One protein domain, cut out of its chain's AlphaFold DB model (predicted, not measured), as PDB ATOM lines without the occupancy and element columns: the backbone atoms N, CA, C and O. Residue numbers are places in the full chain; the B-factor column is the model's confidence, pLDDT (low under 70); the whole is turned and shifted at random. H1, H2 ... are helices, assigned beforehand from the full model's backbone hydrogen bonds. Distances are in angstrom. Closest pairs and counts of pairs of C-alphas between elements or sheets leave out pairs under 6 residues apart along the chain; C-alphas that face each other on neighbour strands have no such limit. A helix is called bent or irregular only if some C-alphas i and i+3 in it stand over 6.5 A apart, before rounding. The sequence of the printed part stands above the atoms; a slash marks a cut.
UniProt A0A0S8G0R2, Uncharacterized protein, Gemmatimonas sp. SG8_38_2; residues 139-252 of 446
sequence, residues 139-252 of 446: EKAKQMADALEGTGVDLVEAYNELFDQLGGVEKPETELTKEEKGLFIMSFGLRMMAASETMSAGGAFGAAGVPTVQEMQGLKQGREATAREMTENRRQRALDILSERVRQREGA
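This is residues 139 to 252 of the 446 residues of an uncharacterized protein of Gemmatimonas sp. SG8_38_2 (UniProt A0A0S8G0R2). One very long helix, H4, makes the length of the domain: its first part folds back beside H3 in a small head of helices at one end, and its residues 221 to 252 stick out from that head as a free arm. In the head, H1 and H2 both pack on H3, and H1 crosses it. The printed part has 114 residues, with four named helices in the order H1, H2, H3, H4 and no named strand, and its class is all helix. The whole is extended, with a radius of gyration of the C-alphas of 21.6 A and spans of 77 by 28 by 23 A.

H4, residues 201 to 252, is the longest helix, 75.9 A from C-alpha 201 at (-85.390, 20.340, 101.064) to C-alpha 252 at (-102.681, 65.158, 42.360). It is neither bent nor irregular, but only just: C-alphas 207 and 210 are 6.4 A apart. H3, residues 178 to 196, is 26.8 A long. H2, residues 155 to 166, is 16.3 A long. H1, residues 139 to 149, is 15.3 A long and begins with C-alpha 139 at (-104.870, 32.539, 78.776).

H3 is the hub and touches the three other helices; the helix packing is mostly crossed, with no shallow tilt among the three pairs that touch and do not meet only at the corner. H3 and H4 form a helical hairpin, running opposite ways at a steep tilt of 35.1 degrees, only just steep. H4 touches H3 with residues 203 to 216 alone, and their closest C-alphas, of Ala 195 and Ala 204, are 4.8 A apart. H1 touches H3 at residues 178 to 183 of H3 alone, about perpendicular at 79 degrees, with the closest C-alphas, of Ala 145 and Gly 182, 5.0 A apart. H2 touches H3 with residues 155 to 159 alone, the same way at a steep tilt of 43 degrees; the closest C-alphas, of Leu 155 and Gly 182, are 6.0 A apart. H1 and H2 touch only at the corner by their link, and only just, with 3 pairs of C-alphas within 8 A, the closest those of Glu 149 and Leu 155 at 6.9 A. H2 and H4 are close but not clearly touching, with the C-alphas of Leu 166 and Gly 209 closest at 7.6 A. H1 and H4 are apart. In H1, H2 and H3 every O i to N i+4 pair is within hydrogen-bond range; in H4, 46 of 48 are.

The two C-alphas farthest apart, of Ser 200 and Ala 252, are 77.9 A from each other. Residues 221 to 252 of H4 stand free, and the 82 residues without them span 32 by 26 by 21 A. The link from H2 to H3 is long, while those from H1 to H2 and from H3 to H4 are tight. The printed part has no cut. Its mean pLDDT is 84.3, and residues 173 to 174 are under 70.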
ATOM      1  N   GLU A 139    -103.585  33.091  78.314       78.44
ATOM      2  CA  GLU A 139    -104.870  32.539  78.776       78.44
ATOM      3  C   GLU A 139    -104.673  31.438  79.817       78.44
ATOM      4  O   GLU A 139    -105.365  31.413  80.833       78.44
ATOM      5  N   LYS A 140    -103.690  30.556  79.605       73.94
ATOM      6  CA  LYS A 140    -103.359  29.499  80.563       73.94
ATOM      7  C   LYS A 140    -102.792  30.070  81.866       73.94
ATOM      8  O   LYS A 140    -103.174  29.612  82.937       73.94
ATOM      9  N   ALA A 141    -101.933  31.090  81.785       72.69
ATOM     10  CA  ALA A 141    -101.413  31.792  82.959       72.69
ATOM     11  C   ALA A 141    -102.539  32.462  83.761       72.69
ATOM     12  O   ALA A 141    -102.555  32.362  84.984       72.69
ATOM     13  N   LYS A 142    -103.519  33.062  83.076       84.56
ATOM     14  CA  LYS A 142    -104.707  33.630  83.716       84.56
ATOM     15  C   LYS A 142    -105.561  32.565  84.408       84.56
ATOM     16  O   LYS A 142    -105.861  32.718  85.580       84.56
ATOM     17  N   GLN A 143    -105.889  31.463  83.730       83.06
ATOM     18  CA  GLN A 143    -106.658  30.363  84.336       83.06
ATOM     19  C   GLN A 143    -105.967  29.788  85.580       83.06
ATOM     20  O   GLN A 143    -106.628  29.441  86.553       83.06
ATOM     21  N   MET A 144    -104.636  29.692  85.556       76.56
ATOM     22  CA  MET A 144    -103.848  29.243  86.704       76.56
ATOM     23  C   MET A 144    -103.841  30.264  87.839       76.56
ATOM     24  O   MET A 144    -103.969  29.874  88.995       76.56
ATOM     25  N   ALA A 145    -103.710  31.552  87.518       80.38
ATOM     26  CA  ALA A 145    -103.804  32.616  88.506       80.38
ATOM     27  C   ALA A 145    -105.181  32.601  89.185       80.38
ATOM     28  O   ALA A 145    -105.251  32.518  90.406       80.38
ATOM     29  N   ASP A 146    -106.258  32.550  88.399       86.62
ATOM     30  CA  ASP A 146    -107.635  32.476  88.895       86.62
ATOM     31  C   ASP A 146    -107.860  31.220  89.764       86.62
ATOM     32  O   ASP A 146    -108.526  31.284  90.797       86.62
ATOM     33  N   ALA A 147    -107.274  30.075  89.390       83.44
ATOM     34  CA  ALA A 147    -107.360  28.842  90.174       83.44
ATOM     35  C   ALA A 147    -106.637  28.945  91.528       83.44
ATOM     36  O   ALA A 147    -107.157  28.460  92.531       83.44
ATOM     37  N   LEU A 148    -105.462  29.583  91.566       80.75
ATOM     38  CA  LEU A 148    -104.713  29.825  92.802       80.75
ATOM     39  C   LEU A 148    -105.415  30.843  93.704       80.75
ATOM     40  O   LEU A 148    -105.437  30.676  94.916       80.75
ATOM     41  N   GLU A 149    -106.055  31.860  93.139       83.94
ATOM     42  CA  GLU A 149    -106.875  32.775  93.938       83.94
ATOM     43  C   GLU A 149    -108.134  32.107  94.483       83.94
ATOM     44  O   GLU A 149    -108.573  32.412  95.591       83.94
ATOM     45  N   GLY A 150    -108.693  31.152  93.736       87.19
ATOM     46  CA  GLY A 150    -109.813  30.330  94.183       87.19
ATOM     47  C   GLY A 150    -109.518  29.524  95.453       87.19
ATOM     48  O   GLY A 150    -110.455  29.165  96.164       87.19
ATOM     49  N   THR A 151    -108.243  29.277  95.782       85.81
ATOM     50  CA  THR A 151    -107.838  28.634  97.046       85.81
ATOM     51  C   THR A 151    -107.670  29.626  98.204       85.81
ATOM     52  O   THR A 151    -107.375  29.211  99.324       85.81
ATOM     53  N   GLY A 152    -107.898  30.923  97.965       90.25
ATOM     54  CA  GLY A 152    -107.752  31.995  98.951       90.25
ATOM     55  C   GLY A 152    -106.326  32.532  99.089       90.25
ATOM     56  O   GLY A 152    -106.057  33.278 100.027       90.25
ATOM     57  N   VAL A 153    -105.414  32.160  98.186       86.88
ATOM     58  CA  VAL A 153    -104.022  32.624  98.201       86.88
ATOM     59  C   VAL A 153    -103.909  33.945  97.443       86.88
ATOM     60  O   VAL A 153    -104.176  34.004  96.243       86.88
ATOM     61  N   ASP A 154    -103.466  35.007  98.123       92.19
ATOM     62  CA  ASP A 154    -103.071  36.248  97.455       92.19
ATOM     63  C   ASP A 154    -101.737  36.019  96.732       92.19
ATOM     64  O   ASP A 154    -100.677  35.889  97.346       92.19
ATOM     65  N   LEU A 155    -101.790  35.965  95.401       87.06
ATOM     66  CA  LEU A 155    -100.626  35.714  94.551       87.06
ATOM     67  C   LEU A 155     -99.508  36.744  94.720       87.06
ATOM     68  O   LEU A 155     -98.345  36.426  94.474       87.06
ATOM     69  N   VAL A 156     -99.836  37.983  95.085       89.75
ATOM     70  CA  VAL A 156     -98.835  39.029  95.294       89.75
ATOM     71  C   VAL A 156     -98.126  38.813  96.623       89.75
ATOM     72  O   VAL A 156     -96.900  38.910  96.660       89.75
ATOM     73  N   GLU A 157     -98.871  38.495  97.681       91.38
ATOM     74  CA  GLU A 157     -98.307  38.174  98.997       91.38
ATOM     75  C   GLU A 157     -97.456  36.900  98.925       91.38
ATOM     76  O   GLU A 157     -96.269  36.952  99.236       91.38
ATOM     77  N   ALA A 158     -98.001  35.821  98.354       88.50
ATOM     78  CA  ALA A 158     -97.309  34.550  98.138       88.50
ATOM     79  C   ALA A 158     -96.011  34.701  97.328       88.50
ATOM     80  O   ALA A 158     -94.995  34.072  97.625       88.50
ATOM     81  N   TYR A 159     -96.026  35.549  96.293       92.00
ATOM     82  CA  TYR A 159     -94.838  35.851  95.499       92.00
ATOM     83  C   TYR A 159     -93.773  36.574  96.328       92.00
ATOM     84  O   TYR A 159     -92.594  36.235  96.249       92.00
ATOM     85  N   ASN A 160     -94.176  37.571  97.118       90.62
ATOM     86  CA  ASN A 160     -93.252  38.334  97.951       90.62
ATOM     87  C   ASN A 160     -92.642  37.453  99.047       90.62
ATOM     88  O   ASN A 160     -91.424  37.429  99.186       90.62
ATOM     89  N   GLU A 161     -93.468  36.675  99.749       91.06
ATOM     90  CA  GLU A 161     -93.009  35.758 100.794       91.06
ATOM     91  C   GLU A 161     -92.044  34.706 100.247       91.06
ATOM     92  O   GLU A 161     -91.060  34.369 100.902       91.06
ATOM     93  N   LEU A 162     -92.273  34.212  99.028       88.62
ATOM     94  CA  LEU A 162     -91.362  33.273  98.382       88.62
ATOM     95  C   LEU A 162     -89.984  33.899  98.108       88.62
ATOM     96  O   LEU A 162     -88.970  33.232  98.302       88.62
ATOM     97  N   PHE A 163     -89.913  35.174  97.711       89.56
ATOM     98  CA  PHE A 163     -88.630  35.874  97.558       89.56
ATOM     99  C   PHE A 163     -87.954  36.173  98.898       89.56
ATOM    100  O   PHE A 163     -86.736  36.022  99.005       89.56
ATOM    101  N   ASP A 164     -88.728  36.515  99.928       90.31
ATOM    102  CA  ASP A 164     -88.203  36.704 101.283       90.31
ATOM    103  C   ASP A 164     -87.598  35.397 101.827       90.31
ATOM    104  O   ASP A 164     -86.530  35.410 102.441       90.31
ATOM    105  N   GLN A 165     -88.226  34.251 101.537       86.75
ATOM    106  CA  GLN A 165     -87.710  32.921 101.887       86.75
ATOM    107  C   GLN A 165     -86.462  32.526 101.088       86.75
ATOM    108  O   GLN A 165     -85.598  31.827 101.618       86.75
ATOM    109  N   LEU A 166     -86.354  32.959  99.828       82.69
ATOM    110  CA  LEU A 166     -85.208  32.638  98.975       82.69
ATOM    111  C   LEU A 166     -83.915  33.345  99.398       82.69
ATOM    112  O   LEU A 166     -82.856  32.890  98.985       82.69
ATOM    113  N   GLY A 167     -83.990  34.401 100.219       83.19
ATOM    114  CA  GLY A 167     -82.851  34.996 100.923       83.19
ATOM    115  C   GLY A 167     -81.652  35.352 100.033       83.19
ATOM    116  O   GLY A 167     -80.764  34.536  99.804       83.19
ATOM    117  N   GLY A 168     -81.565  36.607  99.583       76.50
ATOM    118  CA  GLY A 168     -80.424  37.096  98.793       76.50
ATOM    119  C   GLY A 168     -80.577  36.942  97.277       76.50
ATOM    120  O   GLY A 168     -79.678  37.328  96.532       76.50
ATOM    121  N   VAL A 169     -81.721  36.441  96.808       80.00
ATOM    122  CA  VAL A 169     -82.131  36.600  95.410       80.00
ATOM    123  C   VAL A 169     -82.808  37.956  95.281       80.00
ATOM    124  O   VAL A 169     -83.854  38.197  95.882       80.00
ATOM    125  N   GLU A 170     -82.199  38.854  94.511       78.44
ATOM    126  CA  GLU A 170     -82.773  40.164  94.235       78.44
ATOM    127  C   GLU A 170     -84.132  39.981  93.553       78.44
ATOM    128  O   GLU A 170     -84.256  39.330  92.507       78.44
ATOM    129  N   LYS A 171     -85.179  40.506  94.193       82.31
ATOM    130  CA  LYS A 171     -86.519  40.504  93.623       82.31
ATOM    131  C   LYS A 171     -86.449  41.270  92.302       82.31
ATOM    132  O   LYS A 171     -85.951  42.395  92.308       82.31
ATOM    133  N   PRO A 172     -86.927  40.712  91.179       75.94
ATOM    134  CA  PRO A 172     -86.894  41.438  89.920       75.94
ATOM    135  C   PRO A 172     -87.637  42.770  90.096       75.94
ATOM    136  O   PRO A 172     -88.817  42.781  90.439       75.94
ATOM    137  N   GLU A 173     -86.929  43.883  89.887       52.88
ATOM    138  CA  GLU A 173     -87.392  45.248  90.205       52.88
ATOM    139  C   GLU A 173     -88.638  45.683  89.417       52.88
ATOM    140  O   GLU A 173     -89.302  46.657  89.759       52.88
ATOM    141  N   THR A 174     -88.979  44.967  88.347       65.06
ATOM    142  CA  THR A 174     -90.150  45.258  87.517       65.06
ATOM    143  C   THR A 174     -91.409  44.594  88.059       65.06
ATOM    144  O   THR A 174     -91.406  43.397  88.350       65.06
ATOM    145  N   GLU A 175     -92.504  45.356  88.118       79.38
ATOM    146  CA  GLU A 175     -93.839  44.871  88.479       79.38
ATOM    147  C   GLU A 175     -94.305  43.779  87.507       79.38
ATOM    148  O   GLU A 175     -94.860  44.055  86.446       79.38
ATOM    149  N   LEU A 176     -94.067  42.517  87.867       85.19
ATOM    150  CA  LEU A 176     -94.702  41.383  87.203       85.19
ATOM    151  C   LEU A 176     -96.219  41.508  87.327       85.19
ATOM    152  O   LEU A 176     -96.734  41.843  88.407       85.19
ATOM    153  N   THR A 177     -96.934  41.175  86.253       89.62
ATOM    154  CA  THR A 177     -98.388  41.062  86.319       89.62
ATOM    155  C   THR A 177     -98.771  39.937  87.276       89.62
ATOM    156  O   THR A 177     -97.984  39.046  87.609       89.62
ATOM    157  N   LYS A 178    -100.011  39.975  87.751       89.06
ATOM    158  CA  LYS A 178    -100.539  38.975  88.678       89.06
ATOM    159  C   LYS A 178    -100.449  37.556  88.107       89.06
ATOM    160  O   LYS A 178    -100.070  36.622  88.809       89.06
ATOM    161  N   GLU A 179    -100.723  37.413  86.815       87.62
ATOM    162  CA  GLU A 179    -100.645  36.152  86.083       87.62
ATOM    163  C   GLU A 179     -99.205  35.640  85.977       87.62
ATOM    164  O   GLU A 179     -98.961  34.443  86.115       87.62
ATOM    165  N   GLU A 180     -98.236  36.535  85.772       86.56
ATOM    166  CA  GLU A 180     -96.816  36.172  85.734       86.56
ATOM    167  C   GLU A 180     -96.307  35.716  87.104       86.56
ATOM    168  O   GLU A 180     -95.553  34.748  87.188       86.56
ATOM    169  N   LYS A 181     -96.759  36.366  88.184       89.69
ATOM    170  CA  LYS A 181     -96.466  35.935  89.559       89.69
ATOM    171  C   LYS A 181     -97.031  34.542  89.837       89.69
ATOM    172  O   LYS A 181     -96.310  33.692  90.352       89.69
ATOM    173  N   GLY A 182     -98.275  34.276  89.427       87.31
ATOM    174  CA  GLY A 182     -98.884  32.946  89.541       87.31
ATOM    175  C   GLY A 182     -98.130  31.875  88.746       87.31
ATOM    176  O   GLY A 182     -97.850  30.795  89.268       87.31
ATOM    177  N   LEU A 183     -97.727  32.190  87.510       87.94
ATOM    178  CA  LEU A 183     -96.938  31.282  86.677       87.94
ATOM    179  C   LEU A 183     -95.572  30.976  87.304       87.94
ATOM    180  O   LEU A 183     -95.131  29.828  87.267       87.94
ATOM    181  N   PHE A 184     -94.924  31.979  87.899       88.81
ATOM    182  CA  PHE A 184     -93.652  31.816  88.597       88.81
ATOM    183  C   PHE A 184     -93.769  30.911  89.825       88.81
ATOM    184  O   PHE A 184     -92.980  29.983  89.977       88.81
ATOM    185  N   ILE A 185     -94.769  31.143  90.681       87.88
ATOM    186  CA  ILE A 185     -94.999  30.320  91.876       87.88
ATOM    187  C   ILE A 185     -95.231  28.856  91.474       87.88
ATOM    188  O   ILE A 185     -94.660  27.946  92.070       87.88
ATOM    189  N   MET A 186     -96.015  28.620  90.420       86.62
ATOM    190  CA  MET A 186     -96.289  27.278  89.895       86.62
ATOM    191  C   MET A 186     -95.048  26.592  89.323       86.62
ATOM    192  O   MET A 186     -94.789  25.431  89.642       86.62
ATOM    193  N   SER A 187     -94.280  27.276  88.471       85.19
ATOM    194  CA  SER A 187     -93.075  26.699  87.867       85.19
ATOM    195  C   SER A 187     -92.007  26.411  88.918       85.19
ATOM    196  O   SER A 187     -91.378  25.350  88.879       85.19
ATOM    197  N   PHE A 188     -91.877  27.295  89.908       87.12
ATOM    198  CA  PHE A 188     -91.040  27.074  91.076       87.12
ATOM    199  C   PHE A 188     -91.502  25.846  91.873       87.12
ATOM    200  O   PHE A 188     -90.698  24.956  92.135       87.12
ATOM    201  N   GLY A 189     -92.797  25.738  92.190       83.94
ATOM    202  CA  GLY A 189     -93.365  24.603  92.922       83.94
ATOM    203  C   GLY A 189     -93.203  23.259  92.207       83.94
ATOM    204  O   GLY A 189     -92.809  22.269  92.822       83.94
ATOM    205  N   LEU A 190     -93.429  23.218  90.891       84.62
ATOM    206  CA  LEU A 190     -93.217  22.016  90.076       84.62
ATOM    207  C   LEU A 190     -91.752  21.569  90.085       84.62
ATOM    208  O   LEU A 190     -91.465  20.378  90.204       84.62
ATOM    209  N   ARG A 191     -90.815  22.518  90.002       84.25
ATOM    210  CA  ARG A 191     -89.378  22.223  90.081       84.25
ATOM    211  C   ARG A 191     -88.949  21.797  91.474       84.25
ATOM    212  O   ARG A 191     -88.127  20.896  91.592       84.25
ATOM    213  N   MET A 192     -89.530  22.396  92.507       80.69
ATOM    214  CA  MET A 192     -89.335  21.981  93.892       80.69
ATOM    215  C   MET A 192     -89.750  20.528  94.102       80.69
ATOM    216  O   MET A 192     -88.975  19.757  94.659       80.69
ATOM    217  N   MET A 193     -90.927  20.137  93.606       81.75
ATOM    218  CA  MET A 193     -91.393  18.751  93.684       81.75
ATOM    219  C   MET A 193     -90.439  17.804  92.946       81.75
ATOM    220  O   MET A 193     -89.974  16.838  93.545       81.75
ATOM    221  N   ALA A 194     -90.044  18.134  91.713       81.62
ATOM    222  CA  ALA A 194     -89.095  17.321  90.949       81.62
ATOM    223  C   ALA A 194     -87.716  17.197  91.629       81.62
ATOM    224  O   ALA A 194     -87.113  16.127  91.639       81.62
ATOM    225  N   ALA A 195     -87.206  18.277  92.228       78.31
ATOM    226  CA  ALA A 195     -85.922  18.257  92.924       78.31
ATOM    227  C   ALA A 195     -86.000  17.532  94.280       78.31
ATOM    228  O   ALA A 195     -85.032  16.893  94.691       78.31
ATOM    229  N   SER A 196     -87.151  17.578  94.958       79.50
ATOM    230  CA  SER A 196     -87.353  16.925  96.258       79.50
ATOM    231  C   SER A 196     -87.271  15.395  96.202       79.50
ATOM    232  O   SER A 196     -86.931  14.771  97.203       79.50
ATOM    233  N   GLU A 197     -87.492  14.787  95.032       83.00
ATOM    234  CA  GLU A 197     -87.315  13.340  94.839       83.00
ATOM    235  C   GLU A 197     -85.844  12.902  94.928       83.00
ATOM    236  O   GLU A 197     -85.554  11.736  95.187       83.00
ATOM    237  N   THR A 198     -84.904  13.829  94.718       83.31
ATOM    238  CA  THR A 198     -83.469  13.520  94.595       83.31
ATOM    239  C   THR A 198     -82.584  14.262  95.594       83.31
ATOM    240  O   THR A 198     -81.427  13.886  95.779       83.31
ATOM    241  N   MET A 199     -83.097  15.304  96.257       85.00
ATOM    242  CA  MET A 199     -82.320  16.196  97.119       85.00
ATOM    243  C   MET A 199     -83.050  16.518  98.427       85.00
ATOM    244  O   MET A 199     -84.274  16.474  98.512       85.00
ATOM    245  N   SER A 200     -82.290  16.896  99.460       86.62
ATOM    246  CA  SER A 200     -82.866  17.451 100.691       86.62
ATOM    247  C   SER A 200     -83.617  18.757 100.401       86.62
ATOM    248  O   SER A 200     -83.313  19.444  99.426       86.62
ATOM    249  N   ALA A 201     -84.560  19.146 101.266       75.38
ATOM    250  CA  ALA A 201     -85.390  20.340 101.064       75.38
ATOM    251  C   ALA A 201     -84.577  21.621 100.768       75.38
ATOM    252  O   ALA A 201     -84.959  22.402  99.901       75.38
ATOM    253  N   GLY A 202     -83.421  21.804 101.419       78.75
ATOM    254  CA  GLY A 202     -82.519  22.928 101.141       78.75
ATOM    255  C   GLY A 202     -81.823  22.840  99.774       78.75
ATOM    256  O   GLY A 202     -81.657  23.854  99.101       78.75
ATOM    257  N   GLY A 203     -81.465  21.630  99.328       81.12
ATOM    258  CA  GLY A 203     -80.909  21.400  97.991       81.12
ATOM    259  C   GLY A 203     -81.948  21.592  96.884       81.12
ATOM    260  O   GLY A 203     -81.651  22.215  95.867       81.12
ATOM    261  N   ALA A 204     -83.184  21.143  97.121       80.69
ATOM    262  CA  ALA A 204     -84.303  21.327  96.204       80.69
ATOM    263  C   ALA A 204     -84.629  22.813  95.989       80.69
ATOM    264  O   ALA A 204     -84.803  23.233  94.847       80.69
ATOM    265  N   PHE A 205     -84.612  23.624  97.057       82.12
ATOM    266  CA  PHE A 205     -84.825  25.076  96.982       82.12
ATOM    267  C   PHE A 205     -83.800  25.779  96.087       82.12
ATOM    268  O   PHE A 205     -84.179  26.548  95.201       82.12
ATOM    269  N   GLY A 206     -82.510  25.477  96.255       78.81
ATOM    270  CA  GLY A 206     -81.458  26.040  95.403       78.81
ATOM    271  C   GLY A 206     -81.562  25.569  93.948       78.81
ATOM    272  O   GLY A 206     -81.475  26.380  93.023       78.81
ATOM    273  N   ALA A 207     -81.803  24.271  93.744       80.69
ATOM    274  CA  ALA A 207     -81.907  23.666  92.417       80.69
ATOM    275  C   ALA A 207     -83.137  24.151  91.629       80.69
ATOM    276  O   ALA A 207     -83.065  24.282  90.409       80.69
ATOM    277  N   ALA A 208     -84.253  24.444  92.303       80.44
ATOM    278  CA  ALA A 208     -85.473  24.947  91.677       80.44
ATOM    279  C   ALA A 208     -85.465  26.474  91.499       80.44
ATOM    280  O   ALA A 208     -85.965  26.976  90.490       80.44
ATOM    281  N   GLY A 209     -84.894  27.224  92.444       78.12
ATOM    282  CA  GLY A 209     -84.937  28.689  92.447       78.12
ATOM    283  C   GLY A 209     -84.154  29.325  91.309       78.12
ATOM    284  O   GLY A 209     -84.723  30.089  90.526       78.12
ATOM    285  N   VAL A 210     -82.874  28.975  91.169       82.31
ATOM    286  CA  VAL A 210     -81.978  29.619  90.192       82.31
ATOM    287  C   VAL A 210     -82.483  29.467  88.749       82.31
ATOM    288  O   VAL A 210     -82.629  30.486  88.069       82.31
ATOM    289  N   PRO A 211     -82.853  28.261  88.267       82.62
ATOM    290  CA  PRO A 211     -83.324  28.101  86.892       82.62
ATOM    291  C   PRO A 211     -84.652  28.817  86.628       82.62
ATOM    292  O   PRO A 211     -84.928  29.219  85.500       82.62
ATOM    293  N   THR A 212     -85.505  28.964  87.645       79.44
ATOM    294  CA  THR A 212     -86.835  29.583  87.492       79.44
ATOM    295  C   THR A 212     -86.727  31.094  87.393       79.44
ATOM    296  O   THR A 212     -87.375  31.708  86.548       79.44
ATOM    297  N   VAL A 213     -85.838  31.692  88.186       80.81
ATOM    298  CA  VAL A 213     -85.498  33.113  88.061       80.81
ATOM    299  C   VAL A 213     -84.832  33.388  86.709       80.81
ATOM    300  O   VAL A 213     -85.196  34.350  86.034       80.81
ATOM    301  N   GLN A 214     -83.918  32.519  86.267       84.44
ATOM    302  CA  GLN A 214     -83.225  32.681  84.987       84.44
ATOM    303  C   GLN A 214     -84.173  32.559  83.780       84.44
ATOM    304  O   GLN A 214     -84.095  33.357  82.847       84.44
ATOM    305  N   GLU A 215     -85.120  31.617  83.807       83.06
ATOM    306  CA  GLU A 215     -86.141  31.476  82.762       83.06
ATOM    307  C   GLU A 215     -87.083  32.686  82.705       83.06
ATOM    308  O   GLU A 215     -87.389  33.177  81.619       83.06
ATOM    309  N   MET A 216     -87.484  33.230  83.858       79.38
ATOM    310  CA  MET A 216     -88.267  34.469  83.921       79.38
ATOM    311  C   MET A 216     -87.517  35.664  83.338       79.38
ATOM    312  O   MET A 216     -88.099  36.455  82.595       79.38
ATOM    313  N   GLN A 217     -86.221  35.793  83.633       82.19
ATOM    314  CA  GLN A 217     -85.390  36.831  83.025       82.19
ATOM    315  C   GLN A 217     -85.299  36.656  81.501       82.19
ATOM    316  O   GLN A 217     -85.415  37.638  80.768       82.19
ATOM    317  N   GLY A 218     -85.180  35.417  81.011       81.19
ATOM    318  CA  GLY A 218     -85.217  35.111  79.578       81.19
ATOM    319  C   GLY A 218     -86.556  35.469  78.922       81.19
ATOM    320  O   GLY A 218     -86.582  36.116  77.874       81.19
ATOM    321  N   LEU A 219     -87.678  35.129  79.564       75.44
ATOM    322  CA  LEU A 219     -89.021  35.504  79.106       75.44
ATOM    323  C   LEU A 219     -89.207  37.026  79.064       75.44
ATOM    324  O   LEU A 219     -89.794  37.538  78.107       75.44
ATOM    325  N   LYS A 220     -88.671  37.756  80.050       79.31
ATOM    326  CA  LYS A 220     -88.668  39.226  80.067       79.31
ATOM    327  C   LYS A 220     -87.906  39.793  78.872       79.31
ATOM    328  O   LYS A 220     -88.469  40.583  78.119       79.31
ATOM    329  N   GLN A 221     -86.670  39.347  78.656       79.44
ATOM    330  CA  GLN A 221     -85.859  39.794  77.519       79.44
ATOM    331  C   GLN A 221     -86.548  39.490  76.180       79.44
ATOM    332  O   GLN A 221     -86.580  40.344  75.293       79.44
ATOM    333  N   GLY A 222     -87.181  38.319  76.051       79.56
ATOM    334  CA  GLY A 222     -87.959  37.947  74.867       79.56
ATOM    335  C   GLY A 222     -89.175  38.850  74.624       79.56
ATOM    336  O   GLY A 222     -89.430  39.269  73.491       79.56
ATOM    337  N   ARG A 223     -89.917  39.204  75.683       76.75
ATOM    338  CA  ARG A 223     -91.058  40.130  75.596       76.75
ATOM    339  C   ARG A 223     -90.622  41.547  75.257       76.75
ATOM    340  O   ARG A 223     -91.246  42.164  74.400       76.75
ATOM    341  N   GLU A 224     -89.556  42.050  75.873       78.81
ATOM    342  CA  GLU A 224     -89.000  43.367  75.547       78.81
ATOM    343  C   GLU A 224     -88.529  43.424  74.091       78.81
ATOM    344  O   GLU A 224     -88.829  44.390  73.390       78.81
ATOM    345  N   ALA A 225     -87.873  42.368  73.602       78.56
ATOM    346  CA  ALA A 225     -87.492  42.254  72.198       78.56
ATOM    347  C   ALA A 225     -88.723  42.261  71.276       78.56
ATOM    348  O   ALA A 225     -88.763  43.029  70.317       78.56
ATOM    349  N   THR A 226     -89.769  41.499  71.612       78.44
ATOM    350  CA  THR A 226     -91.012  41.449  70.823       78.44
ATOM    351  C   THR A 226     -91.770  42.784  70.869       78.44
ATOM    352  O   THR A 226     -92.345  43.217  69.873       78.44
ATOM    353  N   ALA A 227     -91.773  43.481  72.007       77.94
ATOM    354  CA  ALA A 227     -92.392  44.797  72.150       77.94
ATOM    355  C   ALA A 227     -91.650  45.864  71.334       77.94
ATOM    356  O   ALA A 227     -92.290  46.687  70.668       77.94
ATOM    357  N   ARG A 228     -90.310  45.824  71.333       84.50
ATOM    358  CA  ARG A 228     -89.473  46.662  70.462       84.50
ATOM    359  C   ARG A 228     -89.754  46.366  68.993       84.50
ATOM    360  O   ARG A 228     -90.024  47.297  68.244       84.50
ATOM    361  N   GLU A 229     -89.808  45.094  68.606       87.44
ATOM    362  CA  GLU A 229     -90.128  44.676  67.237       87.44
ATOM    363  C   GLU A 229     -91.533  45.130  66.805       87.44
ATOM    364  O   GLU A 229     -91.708  45.667  65.714       87.44
ATOM    365  N   MET A 230     -92.554  44.983  67.656       82.12
ATOM    366  CA  MET A 230     -93.906  45.472  67.363       82.12
ATOM    367  C   MET A 230     -93.954  46.995  67.213       82.12
ATOM    368  O   MET A 230     -94.686  47.505  66.363       82.12
ATOM    369  N   THR A 231     -93.199  47.719  68.039       89.12
ATOM    370  CA  THR A 231     -93.111  49.181  67.967       89.12
ATOM    371  C   THR A 231     -92.433  49.615  66.674       89.12
ATOM    372  O   THR A 231     -92.957  50.486  65.979       89.12
ATOM    373  N   GLU A 232     -91.343  48.950  66.296       90.00
ATOM    374  CA  GLU A 232     -90.634  49.212  65.047       90.00
ATOM    375  C   GLU A 232     -91.494  48.864  63.826       90.00
ATOM    376  O   GLU A 232     -91.638  49.674  62.917       90.00
ATOM    377  N   ASN A 233     -92.205  47.735  63.845       89.56
ATOM    378  CA  ASN A 233     -93.149  47.373  62.785       89.56
ATOM    379  C   ASN A 233     -94.301  48.385  62.650       89.56
ATOM    380  O   ASN A 233     -94.733  48.702  61.539       89.56
ATOM    381  N   ARG A 234     -94.812  48.930  63.764       88.50
ATOM    382  CA  ARG A 234     -95.815  50.012  63.729       88.50
ATOM    383  C   ARG A 234     -95.230  51.299  63.158       88.50
ATOM    384  O   ARG A 234     -95.906  51.953  62.364       88.50
ATOM    385  N   ARG A 235     -93.998  51.646  63.539       93.50
ATOM    386  CA  ARG A 235     -93.261  52.797  63.006       93.50
ATOM    387  C   ARG A 235     -93.072  52.659  61.497       93.50
ATOM    388  O   ARG A 235     -93.445  53.573  60.768       93.50
ATOM    389  N   GLN A 236     -92.595  51.509  61.029       92.56
ATOM    390  CA  GLN A 236     -92.383  51.247  59.610       92.56
ATOM    391  C   GLN A 236     -93.692  51.344  58.821       92.56
ATOM    392  O   GLN A 236     -93.769  52.069  57.833       92.56
ATOM    393  N   ARG A 237     -94.775  50.736  59.319       91.81
ATOM    394  CA  ARG A 237     -96.094  50.841  58.681       91.81
ATOM    395  C   ARG A 237     -96.610  52.283  58.621       91.81
ATOM    396  O   ARG A 237     -97.272  52.658  57.656       91.81
ATOM    397  N   ALA A 238     -96.338  53.094  59.643       88.31
ATOM    398  CA  ALA A 238     -96.695  54.510  59.634       88.31
ATOM    399  C   ALA A 238     -95.892  55.293  58.579       88.31
ATOM    400  O   ALA A 238     -96.471  56.125  57.878       88.31
ATOM    401  N   LEU A 239     -94.598  54.997  58.427       93.19
ATOM    402  CA  LEU A 239     -93.747  55.582  57.387       93.19
ATOM    403  C   LEU A 239     -94.211  55.190  55.980       93.19
ATOM    404  O   LEU A 239     -94.264  56.050  55.101       93.19
ATOM    405  N   ASP A 240     -94.633  53.942  55.775       93.94
ATOM    406  CA  ASP A 240     -95.165  53.480  54.490       93.94
ATOM    407  C   ASP A 240     -96.467  54.221  54.125       93.94
ATOM    408  O   ASP A 240     -96.624  54.705  53.004       93.94
ATOM    409  N   ILE A 241     -97.380  54.394  55.092       93.56
ATOM    410  CA  ILE A 241     -98.630  55.152  54.895       93.56
ATOM    411  C   ILE A 241     -98.342  56.621  54.558       93.56
ATOM    412  O   ILE A 241     -99.011  57.203  53.700       93.56
ATOM    413  N   LEU A 242     -97.377  57.242  55.241       91.12
ATOM    414  CA  LEU A 242     -96.985  58.625  54.963       91.12
ATOM    415  C   LEU A 242     -96.372  58.758  53.568       91.12
ATOM    416  O   LEU A 242     -96.745  59.673  52.834       91.12
ATOM    417  N   SER A 243     -95.502  57.826  53.184       94.31
ATOM    418  CA  SER A 243     -94.864  57.801  51.864       94.31
ATOM    419  C   SER A 243     -95.898  57.666  50.744       94.31
ATOM    420  O   SER A 243     -95.860  58.410  49.765       94.31
ATOM    421  N   GLU A 244     -96.890  56.793  50.922       94.56
ATOM    422  CA  GLU A 244     -97.984  56.623  49.964       94.56
ATOM    423  C   GLU A 244     -98.842  57.895  49.838       94.56
ATOM    424  O   GLU A 244     -99.194  58.311  48.733       94.56
ATOM    425  N   ARG A 245     -99.121  58.588  50.950       91.94
ATOM    426  CA  ARG A 245     -99.844  59.872  50.914       91.94
ATOM    427  C   ARG A 245     -99.068  60.971  50.199       91.94
ATOM    428  O   ARG A 245     -99.679  61.768  49.487       91.94
ATOM    429  N   VAL A 246     -97.749  61.035  50.384       93.00
ATOM    430  CA  VAL A 246     -96.893  61.989  49.663       93.00
ATOM    431  C   VAL A 246     -96.974  61.720  48.162       93.00
ATOM    432  O   VAL A 246     -97.282  62.638  47.404       93.00
ATOM    433  N   ARG A 247     -96.851  60.455  47.747       93.62
ATOM    434  CA  ARG A 247     -96.962  60.048  46.341       93.62
ATOM    435  C   ARG A 247     -98.319  60.399  45.723       93.62
ATOM    436  O   ARG A 247     -98.390  60.890  44.599       93.62
ATOM    437  N   GLN A 248     -99.406  60.181  46.462       90.75
ATOM    438  CA  GLN A 248    -100.751  60.549  46.015       90.75
ATOM    439  C   GLN A 248    -100.910  62.063  45.852       90.75
ATOM    440  O   GLN A 248    -101.548  62.514  44.899       90.75
ATOM    441  N   ARG A 249    -100.313  62.851  46.754       91.19
ATOM    442  CA  ARG A 249    -100.327  64.316  46.679       91.19
ATOM    443  C   ARG A 249     -99.540  64.826  45.476       91.19
ATOM    444  O   ARG A 249    -100.036  65.702  44.777       91.19
ATOM    445  N   GLU A 250     -98.366  64.267  45.208       88.25
ATOM    446  CA  GLU A 250     -97.574  64.598  44.017       88.25
ATOM    447  C   GLU A 250     -98.352  64.284  42.732       88.25
ATOM    448  O   GLU A 250     -98.526  65.157  41.886       88.25
ATOM    449  N   GLY A 251     -98.966  63.100  42.639       89.38
ATOM    450  CA  GLY A 251     -99.804  62.742  41.489       89.38
ATOM    451  C   GLY A 251    -101.091  63.573  41.348       89.38
ATOM    452  O   GLY A 251    -101.683  63.625  40.267       89.38
ATOM    453  N   ALA A 252    -101.574  64.204  42.421       83.00
ATOM    454  CA  ALA A 252    -102.681  65.158  42.360       83.00
ATOM    455  C   ALA A 252    -102.211  66.533  41.866       83.00
ATOM    456  O   ALA A 252    -102.877  67.133  41.024       83.00
TER     457      ALA A 252